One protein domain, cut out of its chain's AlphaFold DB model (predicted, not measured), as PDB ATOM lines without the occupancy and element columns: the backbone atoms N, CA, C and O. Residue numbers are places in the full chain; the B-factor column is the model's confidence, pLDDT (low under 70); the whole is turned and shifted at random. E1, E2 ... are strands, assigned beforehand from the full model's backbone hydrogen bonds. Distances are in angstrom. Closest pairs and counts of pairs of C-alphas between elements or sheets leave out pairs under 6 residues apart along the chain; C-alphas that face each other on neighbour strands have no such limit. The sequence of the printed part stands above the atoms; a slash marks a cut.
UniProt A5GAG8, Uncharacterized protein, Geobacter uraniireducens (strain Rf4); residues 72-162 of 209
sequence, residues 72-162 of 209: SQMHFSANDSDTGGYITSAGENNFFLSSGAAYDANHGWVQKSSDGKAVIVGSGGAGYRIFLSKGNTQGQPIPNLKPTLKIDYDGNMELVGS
ATOM      1  N   SER A  72     -21.959 -25.218  16.970       87.12
ATOM      2  CA  SER A  72     -22.580 -24.192  17.811       87.12
ATOM      3  C   SER A  72     -22.103 -22.817  17.363       87.12
ATOM      4  O   SER A  72     -20.977 -22.434  17.674       87.12
ATOM      5  N   GLN A  73     -22.938 -22.078  16.634       90.94
ATOM      6  CA  GLN A  73     -22.544 -20.784  16.094       90.94
ATOM      7  C   GLN A  73     -23.647 -19.733  16.175       90.94
ATOM      8  O   GLN A  73     -24.833 -20.025  16.024       90.94
ATOM      9  N   MET A  74     -23.224 -18.487  16.356       94.12
ATOM     10  CA  MET A  74     -24.036 -17.291  16.181       94.12
ATOM     11  C   MET A  74     -23.584 -16.580  14.907       94.12
ATOM     12  O   MET A  74     -22.384 -16.407  14.696       94.12
ATOM     13  N   HIS A  75     -24.531 -16.181  14.059       95.38
ATOM     14  CA  HIS A  75     -24.276 -15.513  12.782       95.38
ATOM     15  C   HIS A  75     -24.825 -14.087  12.812       95.38
ATOM     16  O   HIS A  75     -25.951 -13.852  13.244       95.38
ATOM     17  N   PHE A  76     -24.013 -13.146  12.343       96.31
ATOM     18  CA  PHE A  76     -24.343 -11.738  12.192       96.31
ATOM     19  C   PHE A  76     -24.190 -11.362  10.722       96.31
ATOM     20  O   PHE A  76     -23.089 -11.431  10.171       96.31
ATOM     21  N   SER A  77     -25.276 -10.930  10.093       96.25
ATOM     22  CA  SER A  77     -25.285 -10.503   8.694       96.25
ATOM     23  C   SER A  77     -25.903  -9.121   8.548       96.25
ATOM     24  O   SER A  77     -26.757  -8.722   9.336       96.25
ATOM     25  N   ALA A  78     -25.478  -8.392   7.516       94.31
ATOM     26  CA  ALA A  78     -26.091  -7.124   7.129       94.31
ATOM     27  C   ALA A  78     -27.389  -7.313   6.317       94.31
ATOM     28  O   ALA A  78     -28.085  -6.338   6.042       94.31
ATOM     29  N   ASN A  79     -27.691  -8.539   5.882       93.19
ATOM     30  CA  ASN A  79     -28.869  -8.883   5.084       93.19
ATOM     31  C   ASN A  79     -29.243 -10.369   5.260       93.19
ATOM     32  O   ASN A  79     -28.579 -11.104   5.983       93.19
ATOM     33  N   ASP A  80     -30.266 -10.838   4.549       90.25
ATOM     34  CA  ASP A  80     -30.759 -12.223   4.649       90.25
ATOM     35  C   ASP A  80     -29.858 -13.275   3.959       90.25
ATOM     36  O   ASP A  80     -30.288 -14.401   3.704       90.25
ATOM     37  N   SER A  81     -28.609 -12.938   3.615       92.81
ATOM     38  CA  SER A  81     -27.650 -13.903   3.063       92.81
ATOM     39  C   SER A  81     -26.836 -14.604   4.153       92.81
ATOM     40  O   SER A  81     -26.535 -14.022   5.196       92.81
ATOM     41  N   ASP A  82     -26.396 -15.834   3.869       93.75
ATOM     42  CA  ASP A  82     -25.415 -16.581   4.673       93.75
ATOM     43  C   ASP A  82     -23.987 -16.057   4.428       93.75
ATOM     44  O   ASP A  82     -23.079 -16.769   3.996       93.75
ATOM     45  N   THR A  83     -23.813 -14.751   4.628       95.75
ATOM     46  CA  THR A  83     -22.530 -14.050   4.608       95.75
ATOM     47  C   THR A  83     -22.433 -13.158   5.844       95.75
ATOM     48  O   THR A  83     -23.448 -12.830   6.449       95.75
ATOM     49  N   GLY A  84     -21.225 -12.782   6.268       96.06
ATOM     50  CA  GLY A  84     -21.034 -11.901   7.425       96.06
ATOM     51  C   GLY A  84     -20.096 -12.480   8.476       96.06
ATOM     52  O   GLY A  84     -19.087 -13.104   8.133       96.06
ATOM     53  N   GLY A  85     -20.401 -12.209   9.743       97.50
ATOM     54  CA  GLY A  85     -19.593 -12.590  10.895       97.50
ATOM     55  C   GLY A  85     -20.159 -13.791  11.641       97.50
ATOM     56  O   GLY A  85     -21.373 -13.927  11.767       97.50
ATOM     57  N   TYR A  86     -19.287 -14.645  12.164       96.94
ATOM     58  CA  TYR A  86     -19.682 -15.818  12.936       96.94
ATOM     59  C   TYR A  86     -18.908 -15.867  14.250       96.94
ATOM     60  O   TYR A  86     -17.736 -15.496  14.310       96.94
ATOM     61  N   ILE A  87     -19.570 -16.328  15.304       95.50
ATOM     62  CA  ILE A  87     -18.962 -16.653  16.594       95.50
ATOM     63  C   ILE A  87     -19.258 -18.120  16.866       95.50
ATOM     64  O   ILE A  87     -20.416 -18.519  16.778       95.50
ATOM     65  N   THR A  88     -18.242 -18.926  17.162       94.00
ATOM     66  CA  THR A  88     -18.399 -20.380  17.275       94.00
ATOM     67  C   THR A  88     -17.431 -21.011  18.271       94.00
ATOM     68  O   THR A  88     -16.367 -20.462  18.572       94.00
ATOM     69  N   SER A  89     -17.798 -22.200  18.739       91.44
ATOM     70  CA  SER A  89     -16.878 -23.161  19.340       91.44
ATOM     71  C   SER A  89     -16.668 -24.325  18.366       91.44
ATOM     72  O   SER A  89     -17.603 -25.012  17.962       91.44
ATOM     73  N   ALA A  90     -15.411 -24.540  17.992       84.06
ATOM     74  CA  ALA A  90     -14.949 -25.541  17.034       84.06
ATOM     75  C   ALA A  90     -14.221 -26.729  17.717       84.06
ATOM     76  O   ALA A  90     -13.308 -27.305  17.130       84.06
ATOM     77  N   GLY A  91     -14.441 -26.954  19.024       83.69
ATOM     78  CA  GLY A  91     -13.670 -27.885  19.872       83.69
ATOM     79  C   GLY A  91     -13.780 -27.582  21.378       83.69
ATOM     80  O   GLY A  91     -14.336 -26.567  21.767       83.69
ATOM     81  N   GLU A  92     -13.228 -28.445  22.239       80.25
ATOM     82  CA  GLU A  92     -13.525 -28.451  23.691       80.25
ATOM     83  C   GLU A  92     -13.027 -27.230  24.486       80.25
ATOM     84  O   GLU A  92     -13.676 -26.810  25.437       80.25
ATOM     85  N   ASN A  93     -11.894 -26.638  24.098       83.19
ATOM     86  CA  ASN A  93     -11.264 -25.515  24.810       83.19
ATOM     87  C   ASN A  93     -11.051 -24.332  23.875       83.19
ATOM     88  O   ASN A  93      -9.913 -23.909  23.653       83.19
ATOM     89  N   ASN A  94     -12.111 -23.878  23.209       89.25
ATOM     90  CA  ASN A  94     -11.931 -22.946  22.113       89.25
ATOM     91  C   ASN A  94     -13.061 -21.935  21.947       89.25
ATOM     92  O   ASN A  94     -14.184 -22.112  22.415       89.25
ATOM     93  N   PHE A  95     -12.713 -20.860  21.257       92.44
ATOM     94  CA  PHE A  95     -13.628 -19.807  20.867       92.44
ATOM     95  C   PHE A  95     -13.057 -19.135  19.632       92.44
ATOM     96  O   PHE A  95     -11.890 -18.740  19.639       92.44
ATOM     97  N   PHE A  96     -13.870 -18.999  18.590       95.75
ATOM     98  CA  PHE A  96     -13.486 -18.318  17.364       95.75
ATOM     99  C   PHE A  96     -14.517 -17.272  16.969       95.75
ATOM    100  O   PHE A  96     -15.718 -17.536  16.977       95.75
ATOM    101  N   LEU A  97     -14.019 -16.112  16.551       97.38
ATOM    102  CA  LEU A  97     -14.760 -15.159  15.745       97.38
ATOM    103  C   LEU A  97     -14.221 -15.198  14.321       97.38
ATOM    104  O   LEU A  97     -13.016 -15.331  14.091       97.38
ATOM    105  N   SER A  98     -15.100 -15.022  13.352       97.62
ATOM    106  CA  SER A  98     -14.710 -14.946  11.957       97.62
ATOM    107  C   SER A  98     -15.526 -13.911  11.204       97.62
ATOM    108  O   SER A  98     -16.675 -13.632  11.529       97.62
ATOM    109  N   SER A  99     -14.919 -13.363  10.159       97.88
ATOM    110  CA  SER A  99     -15.580 -12.581   9.122       97.88
ATOM    111  C   SER A  99     -15.394 -13.315   7.805       97.88
ATOM    112  O   SER A  99     -14.259 -13.534   7.384       97.88
ATOM    113  N   GLY A 100     -16.492 -13.690   7.154       97.00
ATOM    114  CA  GLY A 100     -16.474 -14.305   5.830       97.00
ATOM    115  C   GLY A 100     -16.213 -15.811   5.801       97.00
ATOM    116  O   GLY A 100     -16.107 -16.357   4.708       97.00
ATOM    117  N   ALA A 101     -16.147 -16.496   6.944       97.56
ATOM    118  CA  ALA A 101     -16.079 -17.957   7.000       97.56
ATOM    119  C   ALA A 101     -16.899 -18.512   8.166       97.56
ATOM    120  O   ALA A 101     -16.799 -17.994   9.271       97.56
ATOM    121  N   ALA A 102     -17.660 -19.578   7.940       96.69
ATOM    122  CA  ALA A 102     -18.346 -20.317   9.001       96.69
ATOM    123  C   ALA A 102     -17.578 -21.603   9.318       96.69
ATOM    124  O   ALA A 102     -16.842 -22.103   8.465       96.69
ATOM    125  N   TYR A 103     -17.749 -22.140  10.523       94.62
ATOM    126  CA  TYR A 103     -17.187 -23.440  10.872       94.62
ATOM    127  C   TYR A 103     -18.226 -24.537  10.645       94.62
ATOM    128  O   TYR A 103     -19.370 -24.417  11.071       94.62
ATOM    129  N   ASP A 104     -17.821 -25.600   9.967       91.50
ATOM    130  CA  ASP A 104     -18.617 -26.787   9.702       91.50
ATOM    131  C   ASP A 104     -17.864 -28.018  10.218       91.50
ATOM    132  O   ASP A 104     -16.700 -28.226   9.883       91.50
ATOM    133  N   ALA A 105     -18.513 -28.855  11.025       87.38
ATOM    134  CA  ALA A 105     -17.870 -30.014  11.642       87.38
ATOM    135  C   ALA A 105     -17.302 -31.027  10.633       87.38
ATOM    136  O   ALA A 105     -16.361 -31.739  10.977       87.38
ATOM    137  N   ASN A 106     -17.836 -31.096   9.409       89.00
ATOM    138  CA  ASN A 106     -17.376 -32.053   8.400       89.00
ATOM    139  C   ASN A 106     -16.239 -31.488   7.540       89.00
ATOM    140  O   ASN A 106     -15.379 -32.238   7.081       89.00
ATOM    141  N   HIS A 107     -16.231 -30.173   7.315       90.56
ATOM    142  CA  HIS A 107     -15.329 -29.523   6.363       90.56
ATOM    143  C   HIS A 107     -14.333 -28.542   6.999       90.56
ATOM    144  O   HIS A 107     -13.443 -28.033   6.315       90.56
ATOM    145  N   GLY A 108     -14.463 -28.255   8.292       93.12
ATOM    146  CA  GLY A 108     -13.734 -27.189   8.971       93.12
ATOM    147  C   GLY A 108     -14.240 -25.806   8.556       93.12
ATOM    148  O   GLY A 108     -15.439 -25.553   8.503       93.12
ATOM    149  N   TRP A 109     -13.329 -24.876   8.269       95.81
ATOM    150  CA  TRP A 109     -13.708 -23.522   7.860       95.81
ATOM    151  C   TRP A 109     -14.202 -23.493   6.414       95.81
ATOM    152  O   TRP A 109     -13.464 -23.840   5.495       95.81
ATOM    153  N   VAL A 110     -15.428 -23.019   6.208       97.19
ATOM    154  CA  VAL A 110     -16.071 -22.872   4.898       97.19
ATOM    155  C   VAL A 110     -16.149 -21.398   4.535       97.19
ATOM    156  O   VAL A 110     -16.625 -20.580   5.322       97.19
ATOM    157  N   GLN A 111     -15.707 -21.055   3.329       98.12
ATOM    158  CA  GLN A 111     -15.755 -19.695   2.802       98.12
ATOM    159  C   GLN A 111     -17.213 -19.255   2.611       98.12
ATOM    160  O   GLN A 111     -17.978 -19.895   1.895       98.12
ATOM    161  N   LYS A 112     -17.600 -18.143   3.231       97.81
ATOM    162  CA  LYS A 112     -18.952 -17.570   3.149       97.81
ATOM    163  C   LYS A 112     -18.980 -16.224   2.450       97.81
ATOM    164  O   LYS A 112     -19.974 -15.925   1.802       97.81
ATOM    165  N   SER A 113     -17.918 -15.418   2.515       97.19
ATOM    166  CA  SER A 113     -17.897 -14.167   1.750       97.19
ATOM    167  C   SER A 113     -17.784 -14.446   0.248       97.19
ATOM    168  O   SER A 113     -17.068 -15.356  -0.178       97.19
ATOM    169  N   SER A 114     -18.466 -13.628  -0.551       96.06
ATOM    170  CA  SER A 114     -18.421 -13.674  -2.016       96.06
ATOM    171  C   SER A 114     -17.135 -13.084  -2.603       96.06
ATOM    172  O   SER A 114     -16.765 -13.425  -3.721       96.06
ATOM    173  N   ASP A 115     -16.416 -12.243  -1.852       96.56
ATOM    174  CA  ASP A 115     -15.113 -11.702  -2.263       96.56
ATOM    175  C   ASP A 115     -13.949 -12.689  -2.037       96.56
ATOM    176  O   ASP A 115     -12.789 -12.368  -2.314       96.56
ATOM    177  N   GLY A 116     -14.264 -13.885  -1.529       96.81
ATOM    178  CA  GLY A 116     -13.336 -14.992  -1.335       96.81
ATOM    179  C   GLY A 116     -12.298 -14.755  -0.245       96.81
ATOM    180  O   GLY A 116     -11.236 -15.383  -0.277       96.81
ATOM    181  N   LYS A 117     -12.555 -13.829   0.683       97.56
ATOM    182  CA  LYS A 117     -11.668 -13.507   1.803       97.56
ATOM    183  C   LYS A 117     -12.298 -13.895   3.128       97.56
ATOM    184  O   LYS A 117     -13.507 -13.810   3.312       97.56
ATOM    185  N   ALA A 118     -11.467 -14.278   4.083       98.06
ATOM    186  CA  ALA A 118     -11.924 -14.440   5.450       98.06
ATOM    187  C   ALA A 118     -10.827 -14.091   6.451       98.06
ATOM    188  O   ALA A 118      -9.638 -14.293   6.192       98.06
ATOM    189  N   VAL A 119     -11.252 -13.597   7.607       98.25
ATOM    190  CA  VAL A 119     -10.411 -13.462   8.798       98.25
ATOM    191  C   VAL A 119     -11.024 -14.340   9.866       98.25
ATOM    192  O   VAL A 119     -12.223 -14.252  10.115       98.25
ATOM    193  N   ILE A 120     -10.214 -15.189  10.481       97.94
ATOM    194  CA  ILE A 120     -10.635 -16.072  11.566       97.94
ATOM    195  C   ILE A 120      -9.681 -15.832  12.723       97.94
ATOM    196  O   ILE A 120      -8.466 -15.856  12.541       97.94
ATOM    197  N   VAL A 121     -10.213 -15.606  13.912       97.69
ATOM    198  CA  VAL A 121      -9.429 -15.312  15.104       97.69
ATOM    199  C   VAL A 121     -10.007 -16.046  16.295       97.69
ATOM    200  O   VAL A 121     -11.217 -16.082  16.480       97.69
ATOM    201  N   GLY A 122      -9.152 -16.652  17.105       96.19
ATOM    202  CA  GLY A 122      -9.630 -17.373  18.271       96.19
ATOM    203  C   GLY A 122      -8.569 -18.187  18.976       96.19
ATOM    204  O   GLY A 122      -7.448 -18.341  18.491       96.19
ATOM    205  N   SER A 123      -8.937 -18.722  20.133       94.88
ATOM    206  CA  SER A 123      -8.122 -19.661  20.899       94.88
ATOM    207  C   SER A 123      -8.623 -21.084  20.704       94.88
ATOM    208  O   SER A 123      -9.777 -21.292  20.351       94.88
ATOM    209  N   GLY A 124      -7.753 -22.072  20.900       90.56
ATOM    210  CA  GLY A 124      -8.092 -23.494  20.917       90.56
ATOM    211  C   GLY A 124      -6.958 -24.323  21.511       90.56
ATOM    212  O   GLY A 124      -6.011 -23.759  22.040       90.56
ATOM    213  N   GLY A 125      -6.970 -25.647  21.318       90.00
ATOM    214  CA  GLY A 125      -5.936 -26.549  21.861       90.00
ATOM    215  C   GLY A 125      -4.482 -26.276  21.429       90.00
ATOM    216  O   GLY A 125      -3.572 -26.897  21.955       90.00
ATOM    217  N   ALA A 126      -4.249 -25.342  20.501       90.62
ATOM    218  CA  ALA A 126      -2.922 -24.877  20.087       90.62
ATOM    219  C   ALA A 126      -2.650 -23.405  20.469       90.62
ATOM    220  O   ALA A 126      -1.806 -22.760  19.849       90.62
ATOM    221  N   GLY A 127      -3.406 -22.850  21.420       94.56
ATOM    222  CA  GLY A 127      -3.342 -21.449  21.827       94.56
ATOM    223  C   GLY A 127      -4.164 -20.506  20.941       94.56
ATOM    224  O   GLY A 127      -5.112 -20.924  20.262       94.56
ATOM    225  N   TYR A 128      -3.818 -19.220  20.969       96.38
ATOM    226  CA  TYR A 128      -4.478 -18.149  20.219       96.38
ATOM    227  C   TYR A 128      -3.917 -18.029  18.804       96.38
ATOM    228  O   TYR A 128      -2.705 -18.067  18.604       96.38
ATOM    229  N   ARG A 129      -4.785 -17.884  17.801       96.44
ATOM    230  CA  ARG A 129      -4.414 -17.863  16.384       96.44
ATOM    231  C   ARG A 129      -5.244 -16.853  15.602       96.44
ATOM    232  O   ARG A 129      -6.442 -16.709  15.838       96.44
ATOM    233  N   ILE A 130      -4.606 -16.220  14.623       97.62
ATOM    234  CA  ILE A 130      -5.254 -15.425  13.576       97.62
ATOM    235  C   ILE A 130      -4.950 -16.090  12.241       97.62
ATOM    236  O   ILE A 130      -3.785 -16.328  11.923       97.62
ATOM    237  N   PHE A 131      -5.978 -16.359  11.451       97.38
ATOM    238  CA  PHE A 131      -5.879 -16.883  10.097       97.38
ATOM    239  C   PHE A 131      -6.412 -15.850   9.113       97.38
ATOM    240  O   PHE A 131      -7.461 -15.243   9.338       97.38
ATOM    241  N   LEU A 132      -5.702 -15.700   8.000       97.19
ATOM    242  CA  LEU A 132      -6.124 -14.887   6.871       97.19
ATOM    243  C   LEU A 132      -6.294 -15.797   5.655       97.19
ATOM    244  O   LEU A 132      -5.393 -16.553   5.294       97.19
ATOM    245  N   SER A 133      -7.457 -15.711   5.026       96.88
ATOM    246  CA  SER A 133      -7.841 -16.469   3.839       96.88
ATOM    247  C   SER A 133      -8.139 -15.502   2.697       96.88
ATOM    248  O   SER A 133      -8.734 -14.444   2.916       96.88
ATOM    249  N   LYS A 134      -7.727 -15.853   1.475       96.50
ATOM    250  CA  LYS A 134      -8.046 -15.109   0.251       96.50
ATOM    251  C   LYS A 134      -8.126 -16.040  -0.955       96.50
ATOM    252  O   LYS A 134      -7.385 -17.017  -1.022       96.50
ATOM    253  N   GLY A 135      -8.950 -15.672  -1.934       95.25
ATOM    254  CA  GLY A 135      -9.077 -16.383  -3.208       95.25
ATOM    255  C   GLY A 135      -9.838 -17.707  -3.120       95.25
ATOM    256  O   GLY A 135      -9.714 -18.521  -4.029       95.25
ATOM    257  N   ASN A 136     -10.600 -17.934  -2.047       97.06
ATOM    258  CA  ASN A 136     -11.411 -19.141  -1.898       97.06
ATOM    259  C   ASN A 136     -12.805 -18.946  -2.502       97.06
ATOM    260  O   ASN A 136     -13.381 -17.863  -2.419       97.06
ATOM    261  N   THR A 137     -13.356 -20.001  -3.096       97.56
ATOM    262  CA  THR A 137     -14.705 -19.978  -3.673       97.56
ATOM    263  C   THR A 137     -15.758 -20.004  -2.568       97.56
ATOM    264  O   THR A 137     -15.683 -20.831  -1.660       97.56
ATOM    265  N   GLN A 138     -16.765 -19.134  -2.655       97.69
ATOM    266  CA  GLN A 138     -17.892 -19.131  -1.722       97.69
ATOM    267  C   GLN A 138     -18.580 -20.507  -1.668       97.69
ATOM    268  O   GLN A 138     -18.800 -21.154  -2.690       97.69
ATOM    269  N   GLY A 139     -18.910 -20.959  -0.461       97.00
ATOM    270  CA  GLY A 139     -19.523 -22.254  -0.181       97.00
ATOM    271  C   GLY A 139     -18.546 -23.431  -0.140       97.00
ATOM    272  O   GLY A 139     -18.971 -24.530   0.199       97.00
ATOM    273  N   GLN A 140     -17.262 -23.230  -0.456       97.62
ATOM    274  CA  GLN A 140     -16.258 -24.296  -0.424       97.62
ATOM    275  C   GLN A 140     -15.438 -24.282   0.875       97.62
ATOM    276  O   GLN A 140     -15.243 -23.215   1.472       97.62
ATOM    277  N   PRO A 141     -14.927 -25.447   1.317       97.69
ATOM    278  CA  PRO A 141     -13.954 -25.512   2.402       97.69
ATOM    279  C   PRO A 141     -12.720 -24.670   2.063       97.69
ATOM    280  O   PRO A 141     -12.317 -24.603   0.902       97.69
ATOM    281  N   ILE A 142     -12.098 -24.052   3.063       97.62
ATOM    282  CA  ILE A 142     -10.844 -23.313   2.902       97.62
ATOM    283  C   ILE A 142      -9.679 -24.301   3.076       97.62
ATOM    284  O   ILE A 142      -9.366 -24.685   4.209       97.62
ATOM    285  N   PRO A 143      -9.013 -24.735   1.991       95.00
ATOM    286  CA  PRO A 143      -7.961 -25.734   2.085       95.00
ATOM    287  C   PRO A 143      -6.699 -25.144   2.719       95.00
ATOM    288  O   PRO A 143      -6.342 -23.989   2.486       95.00
ATOM    289  N   ASN A 144      -5.966 -25.976   3.462       89.62
ATOM    290  CA  ASN A 144      -4.632 -25.653   3.982       89.62
ATOM    291  C   ASN A 144      -4.563 -24.343   4.786       89.62
ATOM    292  O   ASN A 144      -3.560 -23.627   4.717       89.62
ATOM    293  N   LEU A 145      -5.614 -24.023   5.544       94.25
ATOM    294  CA  LEU A 145      -5.649 -22.822   6.369       94.25
ATOM    295  C   LEU A 145      -4.507 -22.853   7.399       94.25
ATOM    296  O   LEU A 145      -4.463 -23.708   8.284       94.25
ATOM    297  N   LYS A 146      -3.573 -21.907   7.281       94.06
ATOM    298  CA  LYS A 146      -2.428 -21.755   8.188       94.06
ATOM    299  C   LYS A 146      -2.569 -20.460   8.983       94.06
ATOM    300  O   LYS A 146      -3.005 -19.458   8.413       94.06
ATOM    301  N   PRO A 147      -2.221 -20.457  10.280       95.75
ATOM    302  CA  PRO A 147      -2.246 -19.228  11.054       95.75
ATOM    303  C   PRO A 147      -1.226 -18.248  10.473       95.75
ATOM    304  O   PRO A 147      -0.128 -18.637  10.087       95.75
ATOM    305  N   THR A 148      -1.601 -16.978  10.408       96.31
ATOM    306  CA  THR A 148      -0.699 -15.859  10.130       96.31
ATOM    307  C   THR A 148      -0.035 -15.393  11.420       96.31
ATOM    308  O   THR A 148       1.150 -15.092  11.415       96.31
ATOM    309  N   LEU A 149      -0.769 -15.395  12.534       96.94
ATOM    310  CA  LEU A 149      -0.242 -15.122  13.868       96.94
ATOM    311  C   LEU A 149      -0.645 -16.251  14.811       96.94
ATOM    312  O   LEU A 149      -1.776 -16.740  14.733       96.94
ATOM    313  N   LYS A 150       0.255 -16.649  15.711       95.81
ATOM    314  CA  LYS A 150      -0.062 -17.562  16.811       95.81
ATOM    315  C   LYS A 150       0.640 -17.169  18.109       95.81
ATOM    316  O   LYS A 150       1.744 -16.628  18.076       95.81
ATOM    317  N   ILE A 151      -0.014 -17.488  19.218       95.69
ATOM    318  CA  ILE A 151       0.527 -17.471  20.576       95.69
ATOM    319  C   ILE A 151       0.192 -18.833  21.182       95.69
ATOM    320  O   ILE A 151      -0.989 -19.183  21.236       95.69
ATOM    321  N   ASP A 152       1.193 -19.612  21.579       94.44
ATOM    322  CA  ASP A 152       0.964 -20.908  22.228       94.44
ATOM    323  C   ASP A 152       0.852 -20.783  23.757       94.44
ATOM    324  O   ASP A 152       0.925 -19.692  24.324       94.44
ATOM    325  N   TYR A 153       0.610 -21.909  24.430       93.81
ATOM    326  CA  TYR A 153       0.449 -21.948  25.886       93.81
ATOM    327  C   TYR A 153       1.759 -21.756  26.661       93.81
ATOM    328  O   TYR A 153       1.704 -21.426  27.843       93.81
ATOM    329  N   ASP A 154       2.908 -21.891  25.997       91.44
ATOM    330  CA  ASP A 154       4.223 -21.590  26.568       91.44
ATOM    331  C   ASP A 154       4.574 -20.094  26.415       91.44
ATOM    332  O   ASP A 154       5.632 -19.641  26.852       91.44
ATOM    333  N   GLY A 155       3.683 -19.306  25.800       89.38
ATOM    334  CA  GLY A 155       3.862 -17.877  25.571       89.38
ATOM    335  C   GLY A 155       4.733 -17.544  24.359       89.38
ATOM    336  O   GLY A 155       5.076 -16.374  24.170       89.38
ATOM    337  N   ASN A 156       5.081 -18.522  23.514       87.50
ATOM    338  CA  ASN A 156       5.787 -18.232  22.269       87.50
ATOM    339  C   ASN A 156       4.848 -17.501  21.313       87.50
ATOM    340  O   ASN A 156       3.718 -17.936  21.077       87.50
ATOM    341  N   MET A 157       5.339 -16.425  20.703       92.88
ATOM    342  CA  MET A 157       4.607 -15.655  19.703       92.88
ATOM    343  C   MET A 157       5.284 -15.788  18.342       92.88
ATOM    344  O   MET A 157       6.495 -15.619  18.204       92.88
ATOM    345  N   GLU A 158       4.494 -16.049  17.303       90.25
ATOM    346  CA  GLU A 158       4.986 -16.123  15.929       90.25
ATOM    347  C   GLU A 158       4.033 -15.400  14.972       90.25
ATOM    348  O   GLU A 158       2.857 -15.751  14.862       90.25
ATOM    349  N   LEU A 159       4.575 -14.434  14.227       91.88
ATOM    350  CA  LEU A 159       4.043 -13.998  12.941       91.88
ATOM    351  C   LEU A 159       4.627 -14.937  11.882       91.88
ATOM    352  O   LEU A 159       5.799 -14.831  11.503       91.88
ATOM    353  N   VAL A 160       3.824 -15.907  11.461       85.69
ATOM    354  CA  VAL A 160       4.261 -17.067  10.682       85.69
ATOM    355  C   VAL A 160       4.929 -16.622   9.386       85.69
ATOM    356  O   VAL A 160       4.340 -15.933   8.558       85.69
ATOM    357  N   GLY A 161       6.184 -17.045   9.214       77.69
ATOM    358  CA  GLY A 161       7.011 -16.699   8.056       77.69
ATOM    359  C   GLY A 161       7.685 -15.324   8.121       77.69
ATOM    360  O   GLY A 161       8.321 -14.939   7.144       77.69
ATOM    361  N   SER A 162       7.572 -14.584   9.228       77.19
ATOM    362  CA  SER A 162       8.181 -13.253   9.375       77.19
ATOM    363  C   SER A 162       8.967 -13.079  10.672       77.19
ATOM    364  O   SER A 162      10.160 -12.799  10.617       77.19
TER     365      SER A 162
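What this domain is: This is residues 72 to 162 of the 209 residues of an uncharacterized protein of Geobacter uraniireducens (strain Rf4) (UniProt A5GAG8). A single twisted sheet of seven strands forms a long wall, with the small hairpin E4 and E5 folded over one face near E2 and E6. The long link 134 to 146 loops over the same face, and the other face is bare. The 91 printed residues hold nine named strands, E1 to E9, and no named helix; the class is all strand, with under half of the residues, 45, in named elements. The sheet's order is E1, E2, E3, E6, E7, E8, E9, all antiparallel; the whole is compact, with a radius of gyration of the C-alphas of 13.0 A, and spans 42 by 27 by 24 A.

How they stand to each other: E1, residues 72 to 76, E2, 85 to 89, and E3, 95 to 99, form a meander, each strand the antiparallel neighbour of the one before; N 74 and O 87 are 2.8 A apart, N 86 and O 98 2.9 A. E4, 101 to 104, and E5, 108 to 111, form a hairpin, with N 104 and O 108 at 2.8 A. The closest C-alphas of E2 and E4, those of Tyr 86 and Ala 102, are 6.1 A apart. E6, 118 to 124, is antiparallel to E3, with N 97 and O 121 at 2.8 A. E6, E7, 127 to 133, E8, 147 to 151, and E9, 157 to 159, form a second meander: N 120 and O 131 are 3.0 A apart, N 130 and O 149 2.9 A, N 150 and O 158 2.9 A.

Where its parts are: E1 begins at C-alpha 72 (-22.580, -24.192, 17.811). E6 measures 18.3 A and E7 19.2 A. E9 ends at C-alpha 159 (4.043, -13.998, 12.941).

The domain as a whole: The C-alphas farthest apart, those of Asp 80 and Asp 154, are 42.3 A apart. The printed part has no cut, the link E7 to E8 is long, and no printed residue is under 70 in pLDDT.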